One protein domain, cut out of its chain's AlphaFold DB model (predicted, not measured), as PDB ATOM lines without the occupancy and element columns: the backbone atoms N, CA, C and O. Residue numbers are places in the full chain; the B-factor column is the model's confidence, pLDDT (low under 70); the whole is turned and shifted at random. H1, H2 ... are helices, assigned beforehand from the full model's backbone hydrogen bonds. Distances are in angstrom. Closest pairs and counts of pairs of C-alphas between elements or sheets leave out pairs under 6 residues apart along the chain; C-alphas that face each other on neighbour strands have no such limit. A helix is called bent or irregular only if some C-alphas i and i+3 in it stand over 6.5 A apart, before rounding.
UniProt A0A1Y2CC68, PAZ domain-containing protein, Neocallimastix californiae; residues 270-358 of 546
ATOM      1  N   PRO A 270      40.791  30.580 -35.265       93.12
ATOM      2  CA  PRO A 270      41.222  31.178 -33.999       93.12
ATOM      3  C   PRO A 270      40.552  32.523 -33.694       93.12
ATOM      4  O   PRO A 270      40.104  32.739 -32.571       93.12
ATOM      5  N   LEU A 271      40.432  33.412 -34.688       93.69
ATOM      6  CA  LEU A 271      39.821  34.729 -34.486       93.69
ATOM      7  C   LEU A 271      38.287  34.656 -34.385       93.69
ATOM      8  O   LEU A 271      37.685  35.409 -33.620       93.69
ATOM      9  N   VAL A 272      37.648  33.733 -35.112       93.25
ATOM     10  CA  VAL A 272      36.207  33.457 -34.981       93.25
ATOM     11  C   VAL A 272      35.887  32.886 -33.595       93.25
ATOM     12  O   VAL A 272      34.925  33.323 -32.966       93.25
ATOM     13  N   LEU A 273      36.715  31.970 -33.082       94.19
ATOM     14  CA  LEU A 273      36.583  31.436 -31.725       94.19
ATOM     15  C   LEU A 273      36.802  32.507 -30.664       94.19
ATOM     16  O   LEU A 273      35.960  32.619 -29.781       94.19
ATOM     17  N   PHE A 274      37.865  33.313 -30.779       93.38
ATOM     18  CA  PHE A 274      38.108  34.446 -29.880       93.38
ATOM     19  C   PHE A 274      36.865  35.337 -29.796       93.38
ATOM     20  O   PHE A 274      36.366  35.616 -28.706       93.38
ATOM     21  N   ARG A 275      36.282  35.676 -30.950       92.25
ATOM     22  CA  ARG A 275      35.060  36.474 -31.022       92.25
ATOM     23  C   ARG A 275      33.853  35.792 -30.373       92.25
ATOM     24  O   ARG A 275      33.142  36.446 -29.615       92.25
ATOM     25  N   TYR A 276      33.621  34.499 -30.612       92.69
ATOM     26  CA  TYR A 276      32.539  33.767 -29.941       92.69
ATOM     27  C   TYR A 276      32.740  33.689 -28.422       92.69
ATOM     28  O   TYR A 276      31.787  33.935 -27.684       92.69
ATOM     29  N   THR A 277      33.959  33.423 -27.943       92.81
ATOM     30  CA  THR A 277      34.263  33.426 -26.503       92.81
ATOM     31  C   THR A 277      34.045  34.806 -25.883       92.81
ATOM     32  O   THR A 277      33.396  34.894 -24.842       92.81
ATOM     33  N   SER A 278      34.459  35.889 -26.554       90.00
ATOM     34  CA  SER A 278      34.206  37.262 -26.100       90.00
ATOM     35  C   SER A 278      32.712  37.580 -26.024       90.00
ATOM     36  O   SER A 278      32.258  38.107 -25.007       90.00
ATOM     37  N   CYS A 279      31.927  37.228 -27.053       87.75
ATOM     38  CA  CYS A 279      30.474  37.427 -27.059       87.75
ATOM     39  C   CYS A 279      29.784  36.681 -25.905       87.75
ATOM     40  O   CYS A 279      28.937  37.263 -25.229       87.75
ATOM     41  N   LEU A 280      30.198  35.437 -25.637       90.56
ATOM     42  CA  LEU A 280      29.675  34.576 -24.568       90.56
ATOM     43  C   LEU A 280      30.243  34.883 -23.167       90.56
ATOM     44  O   LEU A 280      29.995  34.118 -22.240       90.56
ATOM     45  N   ALA A 281      31.009  35.969 -22.999       90.06
ATOM     46  CA  ALA A 281      31.650  36.341 -21.729       90.06
ATOM     47  C   ALA A 281      32.530  35.225 -21.122       90.06
ATOM     48  O   ALA A 281      32.656  35.110 -19.905       90.06
ATOM     49  N   LEU A 282      33.126  34.384 -21.972       91.25
ATOM     50  CA  LEU A 282      33.962  33.265 -21.543       91.25
ATOM     51  C   LEU A 282      35.405  33.726 -21.281       91.25
ATOM     52  O   LEU A 282      35.912  34.576 -22.020       91.25
ATOM     53  N   PRO A 283      36.083  33.159 -20.265       91.00
ATOM     54  CA  PRO A 283      37.465  33.507 -19.948       91.00
ATOM     55  C   PRO A 283      38.421  33.054 -21.073       91.00
ATOM     56  O   PRO A 283      38.121  32.081 -21.776       91.00
ATOM     57  N   PRO A 284      39.569  33.728 -21.279       89.75
ATOM     58  CA  PRO A 284      40.492  33.429 -22.381       89.75
ATOM     59  C   PRO A 284      41.065  32.002 -22.330       89.75
ATOM     60  O   PRO A 284      41.360  31.421 -23.374       89.75
ATOM     61  N   GLU A 285      41.137  31.388 -21.150       91.69
ATOM     62  CA  GLU A 285      41.472  29.979 -20.921       91.69
ATOM     63  C   GLU A 285      40.588  29.030 -21.747       91.69
ATOM     64  O   GLU A 285      41.054  27.994 -22.229       91.69
ATOM     65  N   MET A 286      39.325  29.402 -21.988       92.81
ATOM     66  CA  MET A 286      38.402  28.642 -22.829       92.81
ATOM     67  C   MET A 286      38.909  28.514 -24.273       92.81
ATOM     68  O   MET A 286      38.758  27.458 -24.886       92.81
ATOM     69  N   LEU A 287      39.564  29.548 -24.816       93.31
ATOM     70  CA  LEU A 287      40.143  29.504 -26.161       93.31
ATOM     71  C   LEU A 287      41.238  28.431 -26.261       93.31
ATOM     72  O   LEU A 287      41.328  27.740 -27.275       93.31
ATOM     73  N   LEU A 288      42.022  28.232 -25.196       92.31
ATOM     74  CA  LEU A 288      43.057  27.193 -25.133       92.31
ATOM     75  C   LEU A 288      42.443  25.785 -25.154       92.31
ATOM     76  O   LEU A 288      42.925  24.916 -25.885       92.31
ATOM     77  N   ILE A 289      41.350  25.568 -24.407       92.44
ATOM     78  CA  ILE A 289      40.588  24.307 -24.423       92.44
ATOM     79  C   ILE A 289      40.064  24.026 -25.840       92.44
ATOM     80  O   ILE A 289      40.250  22.927 -26.364       92.44
ATOM     81  N   LEU A 290      39.458  25.031 -26.478       94.94
ATOM     82  CA  LEU A 290      38.848  24.920 -27.806       94.94
ATOM     83  C   LEU A 290      39.875  24.612 -28.900       94.94
ATOM     84  O   LEU A 290      39.684  23.679 -29.681       94.94
ATOM     85  N   LEU A 291      40.990  25.348 -28.933       93.38
ATOM     86  CA  LEU A 291      42.068  25.120 -29.899       93.38
ATOM     87  C   LEU A 291      42.719  23.742 -29.705       93.38
ATOM     88  O   LEU A 291      43.007  23.055 -30.688       93.38
ATOM     89  N   ARG A 292      42.897  23.293 -28.452       92.00
ATOM     90  CA  ARG A 292      43.400  21.945 -28.152       92.00
ATOM     91  C   ARG A 292      42.427  20.861 -28.619       92.00
ATOM     92  O   ARG A 292      42.872  19.890 -29.225       92.00
ATOM     93  N   TYR A 293      41.126  21.027 -28.377       93.06
ATOM     94  CA  TYR A 293      40.109  20.077 -28.833       93.06
ATOM     95  C   TYR A 293      40.072  19.977 -30.363       93.06
ATOM     96  O   TYR A 293      40.134  18.874 -30.897       93.06
ATOM     97  N   ILE A 294      40.078  21.111 -31.072       92.88
ATOM     98  CA  ILE A 294      40.076  21.152 -32.544       92.88
ATOM     99  C   ILE A 294      41.315  20.467 -33.139       92.88
ATOM    100  O   ILE A 294      41.203  19.711 -34.107       92.88
ATOM    101  N   LYS A 295      42.494  20.660 -32.530       90.50
ATOM    102  CA  LYS A 295      43.730  19.972 -32.938       90.50
ATOM    103  C   LYS A 295      43.635  18.445 -32.791       90.50
ATOM    104  O   LYS A 295      44.254  17.726 -33.570       90.50
ATOM    105  N   ILE A 296      42.874  17.952 -31.812       93.06
ATOM    106  CA  ILE A 296      42.641  16.516 -31.588       93.06
ATOM    107  C   ILE A 296      41.573  15.977 -32.550       93.06
ATOM    108  O   ILE A 296      41.752  14.902 -33.117       93.06
ATOM    109  N   SER A 297      40.480  16.716 -32.753       86.69
ATOM    110  CA  SER A 297      39.326  16.258 -33.534       86.69
ATOM    111  C   SER A 297      39.520  16.322 -35.052       86.69
ATOM    112  O   SER A 297      38.727  15.725 -35.776       86.69
ATOM    113  N   LYS A 298      40.557  17.029 -35.537       85.19
ATOM    114  CA  LYS A 298      40.917  17.152 -36.965       85.19
ATOM    115  C   LYS A 298      39.741  17.589 -37.857       85.19
ATOM    116  O   LYS A 298      39.559  17.068 -38.955       85.19
ATOM    117  N   PHE A 299      38.924  18.528 -37.380       85.88
ATOM    118  CA  PHE A 299      37.852  19.101 -38.198       85.88
ATOM    119  C   PHE A 299      38.406  20.071 -39.246       85.88
ATOM    120  O   PHE A 299      39.237  20.916 -38.927       85.88
ATOM    121  N   GLU A 300      37.873  19.979 -40.462       86.50
ATOM    122  CA  GLU A 300      38.006  21.003 -41.499       86.50
ATOM    123  C   GLU A 300      36.924  22.077 -41.323       86.50
ATOM    124  O   GLU A 300      35.761  21.771 -41.040       86.50
ATOM    125  N   PHE A 301      37.290  23.337 -41.549       89.50
ATOM    126  CA  PHE A 301      36.414  24.510 -41.444       89.50
ATOM    127  C   PHE A 301      36.260  25.233 -42.790       89.50
ATOM    128  O   PHE A 301      36.154  26.463 -42.878       89.50
ATOM    129  N   THR A 302      36.219  24.443 -43.861       89.56
ATOM    130  CA  THR A 302      35.741  24.860 -45.180       89.56
ATOM    131  C   THR A 302      34.226  25.105 -45.167       89.56
ATOM    132  O   THR A 302      33.478  24.526 -44.377       89.56
ATOM    133  N   LEU A 303      33.739  25.966 -46.065       86.25
ATOM    134  CA  LEU A 303      32.302  26.098 -46.319       86.25
ATOM    135  C   LEU A 303      31.785  24.848 -47.038       86.25
ATOM    136  O   LEU A 303      32.323  24.463 -48.075       86.25
ATOM    137  N   GLN A 304      30.719  24.236 -46.517       84.06
ATOM    138  CA  GLN A 304      30.138  23.007 -47.063       84.06
ATOM    139  C   GLN A 304      28.611  23.107 -47.171       84.06
ATOM    140  O   GLN A 304      27.936  23.625 -46.286       84.06
ATOM    141  N   LYS A 305      28.040  22.519 -48.230       78.31
ATOM    142  CA  LYS A 305      26.601  22.579 -48.575       78.31
ATOM    143  C   LYS A 305      25.623  22.262 -47.432       78.31
ATOM    144  O   LYS A 305      24.509  22.781 -47.415       78.31
ATOM    145  N   HIS A 306      26.010  21.353 -46.537       79.62
ATOM    146  CA  HIS A 306      25.160  20.805 -45.474       79.62
ATOM    147  C   HIS A 306      25.753  20.981 -44.067       79.62
ATOM    148  O   HIS A 306      25.136  20.558 -43.093       79.62
ATOM    149  N   LYS A 307      26.942  21.582 -43.953       84.00
ATOM    150  CA  LYS A 307      27.681  21.747 -42.700       84.00
ATOM    151  C   LYS A 307      28.228  23.169 -42.641       84.00
ATOM    152  O   LYS A 307      29.132  23.521 -43.392       84.00
ATOM    153  N   SER A 308      27.666  23.971 -41.745       88.75
ATOM    154  CA  SER A 308      28.179  25.307 -41.461       88.75
ATOM    155  C   SER A 308      29.404  25.198 -40.551       88.75
ATOM    156  O   SER A 308      29.258  24.671 -39.439       88.75
ATOM    157  N   PRO A 309      30.590  25.702 -40.944       91.44
ATOM    158  CA  PRO A 309      31.750  25.707 -40.057       91.44
ATOM    159  C   PRO A 309      31.487  26.564 -38.806       91.44
ATOM    160  O   PRO A 309      31.950  26.226 -37.721       91.44
ATOM    161  N   TYR A 310      30.655  27.606 -38.912       91.00
ATOM    162  CA  TYR A 310      30.230  28.441 -37.785       91.00
ATOM    163  C   TYR A 310      29.372  27.680 -36.769       91.00
ATOM    164  O   TYR A 310      29.630  27.749 -35.568       91.00
ATOM    165  N   VAL A 311      28.385  26.905 -37.236       91.19
ATOM    166  CA  VAL A 311      27.552  26.072 -36.348       91.19
ATOM    167  C   VAL A 311      28.381  24.954 -35.713       91.19
ATOM    168  O   VAL A 311      28.177  24.652 -34.540       91.19
ATOM    169  N   ILE A 312      29.350  24.381 -36.436       92.56
ATOM    170  CA  ILE A 312      30.285  23.394 -35.872       92.56
ATOM    171  C   ILE A 312      31.134  24.028 -34.763       92.56
ATOM    172  O   ILE A 312      31.218  23.456 -33.680       92.56
ATOM    173  N   LEU A 313      31.703  25.222 -34.971       93.56
ATOM    174  CA  LEU A 313      32.458  25.927 -33.927       93.56
ATOM    175  C   LEU A 313      31.599  26.217 -32.685       93.56
ATOM    176  O   LEU A 313      32.053  25.980 -31.569       93.56
ATOM    177  N   LEU A 314      30.345  26.652 -32.854       93.44
ATOM    178  CA  LEU A 314      29.416  26.844 -31.732       93.44
ATOM    179  C   LEU A 314      29.069  25.523 -31.022       93.44
ATOM    180  O   LEU A 314      29.023  25.487 -29.794       93.44
ATOM    181  N   ALA A 315      28.881  24.426 -31.759       93.56
ATOM    182  CA  ALA A 315      28.650  23.104 -31.177       93.56
ATOM    183  C   ALA A 315      29.867  22.598 -30.380       93.56
ATOM    184  O   ALA A 315      29.696  22.025 -29.305       93.56
ATOM    185  N   ILE A 316      31.087  22.866 -30.858       94.19
ATOM    186  CA  ILE A 316      32.338  22.587 -30.137       94.19
ATOM    187  C   ILE A 316      32.423  23.429 -28.858       94.19
ATOM    188  O   ILE A 316      32.772  22.896 -27.808       94.19
ATOM    189  N   ILE A 317      32.041  24.713 -28.907       94.56
ATOM    190  CA  ILE A 317      31.963  25.564 -27.709       94.56
ATOM    191  C   ILE A 317      30.994  24.974 -26.686       94.56
ATOM    192  O   ILE A 317      31.382  24.782 -25.536       94.56
ATOM    193  N   ILE A 318      29.778  24.605 -27.098       93.38
ATOM    194  CA  ILE A 318      28.790  23.966 -26.216       93.38
ATOM    195  C   ILE A 318      29.340  22.654 -25.634       93.38
ATOM    196  O   ILE A 318      29.210  22.421 -24.436       93.38
ATOM    197  N   PHE A 319      29.990  21.812 -26.442       92.44
ATOM    198  CA  PHE A 319      30.600  20.565 -25.977       92.44
ATOM    199  C   PHE A 319      31.689  20.807 -24.917       92.44
ATOM    200  O   PHE A 319      31.652  20.201 -23.847       92.44
ATOM    201  N   CYS A 320      32.616  21.737 -25.160       91.81
ATOM    202  CA  CYS A 320      33.644  22.095 -24.185       91.81
ATOM    203  C   CYS A 320      33.046  22.720 -22.912       91.81
ATOM    204  O   CYS A 320      33.521  22.415 -21.821       91.81
ATOM    205  N   LEU A 321      31.975  23.517 -23.011       90.75
ATOM    206  CA  LEU A 321      31.266  24.049 -21.840       90.75
ATOM    207  C   LEU A 321      30.632  22.938 -20.996       90.75
ATOM    208  O   LEU A 321      30.737  22.979 -19.772       90.75
ATOM    209  N   LYS A 322      30.043  21.910 -21.625       89.44
ATOM    210  CA  LYS A 322      29.540  20.732 -20.899       89.44
ATOM    211  C   LYS A 322      30.653  20.017 -20.131       89.44
ATOM    212  O   LYS A 322      30.443  19.666 -18.975       89.44
ATOM    213  N   LEU A 323      31.840  19.868 -20.731       86.81
ATOM    214  CA  LEU A 323      33.006  19.275 -20.063       86.81
ATOM    215  C   LEU A 323      33.543  20.125 -18.900       86.81
ATOM    216  O   LEU A 323      33.987  19.555 -17.907       86.81
ATOM    217  N   VAL A 324      33.517  21.458 -19.011       87.31
ATOM    218  CA  VAL A 324      33.993  22.375 -17.956       87.31
ATOM    219  C   VAL A 324      33.025  22.423 -16.771       87.31
ATOM    220  O   VAL A 324      33.463  22.350 -15.625       87.31
ATOM    221  N   TYR A 325      31.721  22.532 -17.037       85.19
ATOM    222  CA  TYR A 325      30.700  22.736 -16.004       85.19
ATOM    223  C   TYR A 325      30.021  21.445 -15.512       85.19
ATOM    224  O   TYR A 325      29.262  21.499 -14.550       85.19
ATOM    225  N   GLY A 326      30.277  20.284 -16.130       83.44
ATOM    226  CA  GLY A 326      29.649  19.012 -15.740       83.44
ATOM    227  C   GLY A 326      28.152  18.948 -16.064       83.44
ATOM    228  O   GLY A 326      27.371  18.380 -15.306       83.44
ATOM    229  N   LEU A 327      27.738  19.553 -17.185       81.31
ATOM    230  CA  LEU A 327      26.337  19.617 -17.648       81.31
ATOM    231  C   LEU A 327      25.895  18.317 -18.355       81.31
ATOM    232  O   LEU A 327      25.166  18.337 -19.352       81.31
ATOM    233  N   ASP A 328      26.432  17.198 -17.885       79.25
ATOM    234  CA  ASP A 328      26.277  15.840 -18.395       79.25
ATOM    235  C   ASP A 328      26.000  14.842 -17.255       79.25
ATOM    236  O   ASP A 328      26.355  13.674 -17.351       79.25
ATOM    237  N   ASP A 329      25.402  15.329 -16.161       74.81
ATOM    238  CA  ASP A 329      25.092  14.627 -14.902       74.81
ATOM    239  C   ASP A 329      26.313  14.077 -14.124       74.81
ATOM    240  O   ASP A 329      26.185  13.603 -12.992       74.81
ATOM    241  N   PHE A 330      27.527  14.227 -14.662       76.50
ATOM    242  CA  PHE A 330      28.777  13.846 -14.008       76.50
ATOM    243  C   PHE A 330      29.404  15.015 -13.235       76.50
ATOM    244  O   PHE A 330      29.906  15.984 -13.807       76.50
ATOM    245  N   LYS A 331      29.479  14.885 -11.903       73.19
ATOM    246  CA  LYS A 331      30.197  15.839 -11.041       73.19
ATOM    247  C   LYS A 331      31.710  15.757 -11.272       73.19
ATOM    248  O   LYS A 331      32.380  14.852 -10.775       73.19
ATOM    249  N   ARG A 332      32.249  16.734 -11.998       73.81
ATOM    250  CA  ARG A 332      33.685  16.895 -12.280       73.81
ATOM    251  C   ARG A 332      34.325  17.787 -11.209       73.81
ATOM    252  O   ARG A 332      33.727  18.773 -10.786       73.81
ATOM    253  N   LYS A 333      35.538  17.454 -10.754       72.69
ATOM    254  CA  LYS A 333      36.323  18.349  -9.886       72.69
ATOM    255  C   LYS A 333      36.960  19.438 -10.758       72.69
ATOM    256  O   LYS A 333      37.512  19.115 -11.805       72.69
ATOM    257  N   LYS A 334      36.887  20.708 -10.339       75.19
ATOM    258  CA  LYS A 334      37.624  21.800 -10.995       75.19
ATOM    259  C   LYS A 334      39.110  21.675 -10.634       75.19
ATOM    260  O   LYS A 334      39.467  21.814  -9.467       75.19
ATOM    261  N   ASP A 335      39.958  21.426 -11.628       80.56
ATOM    262  CA  ASP A 335      41.416  21.529 -11.484       80.56
ATOM    263  C   ASP A 335      41.846  22.993 -11.287       80.56
ATOM    264  O   ASP A 335      41.079  23.915 -11.567       80.56
ATOM    265  N   SER A 336      43.106  23.228 -10.897       82.88
ATOM    266  CA  SER A 336      43.672  24.585 -10.752       82.88
ATOM    267  C   SER A 336      43.438  25.467 -11.994       82.88
ATOM    268  O   SER A 336      43.048  26.624 -11.870       82.88
ATOM    269  N   PHE A 337      43.541  24.899 -13.202       84.69
ATOM    270  CA  PHE A 337      43.247  25.599 -14.461       84.69
ATOM    271  C   PHE A 337      41.761  25.977 -14.629       84.69
ATOM    272  O   PHE A 337      41.442  27.017 -15.196       84.69
ATOM    273  N   LEU A 338      40.838  25.155 -14.118       84.00
ATOM    274  CA  LEU A 338      39.395  25.409 -14.193       84.00
ATOM    275  C   LEU A 338      38.889  26.331 -13.071       84.00
ATOM    276  O   LEU A 338      37.736  26.755 -13.112       84.00
ATOM    277  N   SER A 339      39.734  26.672 -12.090       82.88
ATOM    278  CA  SER A 339      39.382  27.597 -11.001       82.88
ATOM    279  C   SER A 339      39.107  29.033 -11.477       82.88
ATOM    280  O   SER A 339      38.348  29.746 -10.829       82.88
ATOM    281  N   VAL A 340      39.658  29.429 -12.633       86.31
ATOM    282  CA  VAL A 340      39.461  30.754 -13.258       86.31
ATOM    283  C   VAL A 340      38.049  30.918 -13.843       86.31
ATOM    284  O   VAL A 340      37.576  32.035 -14.041       86.31
ATOM    285  N   PHE A 341      37.346  29.816 -14.115       86.94
ATOM    286  CA  PHE A 341      35.984  29.862 -14.638       86.94
ATOM    287  C   PHE A 341      35.000  30.206 -13.515       86.94
ATOM    288  O   PHE A 341      34.944  29.493 -12.503       86.94
ATOM    289  N   PHE A 342      34.197  31.250 -13.757       86.50
ATOM    290  CA  PHE A 342      33.059  31.677 -12.935       86.50
ATOM    291  C   PHE A 342      32.142  30.508 -12.535       86.50
ATOM    292  O   PHE A 342      32.218  29.406 -13.092       86.50
ATOM    293  N   ASP A 343      31.260  30.724 -11.557       86.94
ATOM    294  CA  ASP A 343      30.182  29.762 -11.355       86.94
ATOM    295  C   ASP A 343      29.182  29.806 -12.521       86.94
ATOM    296  O   ASP A 343      29.030  30.819 -13.209       86.94
ATOM    297  N   PHE A 344      28.514  28.679 -12.761       86.88
ATOM    298  CA  PHE A 344      27.571  28.544 -13.865       86.88
ATOM    299  C   PHE A 344      26.411  29.545 -13.753       86.88
ATOM    300  O   PHE A 344      26.010  30.110 -14.769       86.88
ATOM    301  N   GLN A 345      25.903  29.808 -12.542       88.81
ATOM    302  CA  GLN A 345      24.775  30.729 -12.356       88.81
ATOM    303  C   GLN A 345      25.165  32.192 -12.605       88.81
ATOM    304  O   GLN A 345      24.440  32.917 -13.292       88.81
ATOM    305  N   ASP A 346      26.339  32.610 -12.126       89.38
ATOM    306  CA  ASP A 346      26.867  33.964 -12.342       89.38
ATOM    307  C   ASP A 346      27.125  34.225 -13.834       89.38
ATOM    308  O   ASP A 346      26.767  35.273 -14.381       89.38
ATOM    309  N   TRP A 347      27.708  33.236 -14.522       91.12
ATOM    310  CA  TRP A 347      27.979  33.301 -15.956       91.12
ATOM    311  C   TRP A 347      26.694  33.373 -16.796       91.12
ATOM    312  O   TRP A 347      26.601  34.218 -17.692       91.12
ATOM    313  N   ILE A 348      25.683  32.549 -16.493       90.44
ATOM    314  CA  ILE A 348      24.380  32.606 -17.176       90.44
ATOM    315  C   ILE A 348      23.698  33.958 -16.940       90.44
ATOM    316  O   ILE A 348      23.253  34.581 -17.904       90.44
ATOM    317  N   SER A 349      23.700  34.464 -15.704       91.69
ATOM    318  CA  SER A 349      23.130  35.775 -15.361       91.69
ATOM    319  C   SER A 349      23.779  36.913 -16.163       91.69
ATOM    320  O   SER A 349      23.083  37.762 -16.725       91.69
ATOM    321  N   CYS A 350      25.110  36.887 -16.310       89.75
ATOM    322  CA  CYS A 350      25.857  37.840 -17.137       89.75
ATOM    323  C   CYS A 350      25.497  37.743 -18.636       89.75
ATOM    324  O   CYS A 350      25.354  38.766 -19.315       89.75
ATOM    325  N   ILE A 351      25.305  36.528 -19.167       89.62
ATOM    326  CA  ILE A 351      24.836  36.327 -20.549       89.62
ATOM    327  C   ILE A 351      23.416  36.870 -20.740       89.62
ATOM    328  O   ILE A 351      23.145  37.489 -21.770       89.62
ATOM    329  N   GLU A 352      22.511  36.657 -19.786       87.50
ATOM    330  CA  GLU A 352      21.135  37.151 -19.876       87.50
ATOM    331  C   GLU A 352      21.063  38.679 -19.852       87.50
ATOM    332  O   GLU A 352      20.353  39.265 -20.669       87.50
ATOM    333  N   GLU A 353      21.828  39.332 -18.974       86.12
ATOM    334  CA  GLU A 353      21.938  40.794 -18.940       86.12
ATOM    335  C   GLU A 353      22.465  41.338 -20.275       86.12
ATOM    336  O   GLU A 353      21.842  42.203 -20.898       86.12
ATOM    337  N   ARG A 354      23.559  40.759 -20.784       83.62
ATOM    338  CA  ARG A 354      24.121  41.119 -22.091       83.62
ATOM    339  C   ARG A 354      23.117  40.891 -23.226       83.62
ATOM    340  O   ARG A 354      23.026  41.711 -24.137       83.62
ATOM    341  N   ARG A 355      22.336  39.806 -23.189       82.25
ATOM    342  CA  ARG A 355      21.296  39.516 -24.191       82.25
ATOM    343  C   ARG A 355      20.164  40.547 -24.164       82.25
ATOM    344  O   ARG A 355      19.694  40.912 -25.240       82.25
ATOM    345  N   LYS A 356      19.749  41.025 -22.986       79.69
ATOM    346  CA  LYS A 356      18.756  42.111 -22.852       79.69
ATOM    347  C   LYS A 356      19.270  43.385 -23.527       79.69
ATOM    348  O   LYS A 356      18.635  43.864 -24.460       79.69
ATOM    349  N   GLN A 357      20.497  43.805 -23.194       73.94
ATOM    350  CA  GLN A 357      21.165  44.951 -23.834       73.94
ATOM    351  C   GLN A 357      21.237  44.832 -25.368       73.94
ATOM    352  O   GLN A 357      21.108  45.837 -26.063       73.94
ATOM    353  N   PHE A 358      21.419  43.628 -25.924       68.94
ATOM    354  CA  PHE A 358      21.342  43.421 -27.375       68.94
ATOM    355  C   PHE A 358      19.906  43.486 -27.922       68.94
ATOM    356  O   PHE A 358      19.705  44.117 -28.956       68.94
TER     357      PHE A 358
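AT A GLANCE: This is residues 270 to 358 of the 546 residues of the protein "PAZ domain-containing protein" of Neocallimastix californiae (UniProt A0A1Y2CC68). The longest helix, H3, has a helical hairpin, H1 and H2, over one side, with H2 packed crosswise on it and H1 a little less close. From the last end of H3 the final helix, H5, folds back and away as the second arm of a V, the short H4 sits near that same end, and at the other end of H3 a loop sticks out with residues 303 to 308. The printed part has 89 residues with five named helices, in the order H1, H2, H3, H4, H5, and no named strand; the class is all helix. The whole is compact, with a radius of gyration of the C-alphas of 14.0 A, and spans 37 by 33 by 24 A.

HOW THE PARTS SIT: H3, residues 309 to 325, has its centre 4.9 A from the mean of the C-alphas. H2, residues 285 to 297, touches it at a steep tilt of 64 degrees, opposite ways; the closest C-alphas are those of Leu 290 and Ile 317, 6.9 A apart. H2 touches H3 with residues 289 to 290 alone, and H3 touches H2 with residues 316 to 320 alone. H1, residues 270 to 279, touches H2 at a steep tilt of 43 degrees, opposite ways, and the two form a helical hairpin. Their closest C-alphas are those of Phe 274 and Leu 287, 6.5 A apart, and H2 touches H1 with residues 286 to 291 alone. H1 is close to H3 but not clearly touching, with the C-alphas of Leu 273 and Leu 313 closest at 7.2 A. H5, residues 344 to 358, is close to H3 but not clearly touching: the C-alphas of Tyr 325 and Phe 344 are the closest, 6.9 A apart. The two run opposite ways at a tilt of 35.0 degrees, only just steep. H4, residues 336 to 340, is close to H3 but not clearly touching, with the C-alphas of Val 324 and Leu 338 closest at 7.2 A. H5 is apart from H1, H2 and H4. Every O i to N i+4 pair is within hydrogen-bond range in H1, H2, H3 and H5; in H4 it is 0 of 1, and 1 of 2 O i to N i+3 pairs.

IN THESE COORDINATES: H3 is 24.3 A long, from C-alpha 309 at (31.750, 25.707, -40.057) to C-alpha 325. H5 is 21.0 A long and ends with C-alpha 358 at (21.342, 43.421, -27.375). H2 measures 18.8 A and H1 14.2 A, with C-alpha 270 at (41.222, 31.178, -33.999). H4 is only just irregular, with C-alphas 337 and 340 6.51 A apart.

THE WHOLE: The two C-alphas farthest apart, those of Lys 305 and Ser 336, are 41.5 A apart. The printed part has no cut. The link from H2 to H3 is long, with 11 residues. The mean pLDDT of the printed part is 87.6, and residue 358 is under 70.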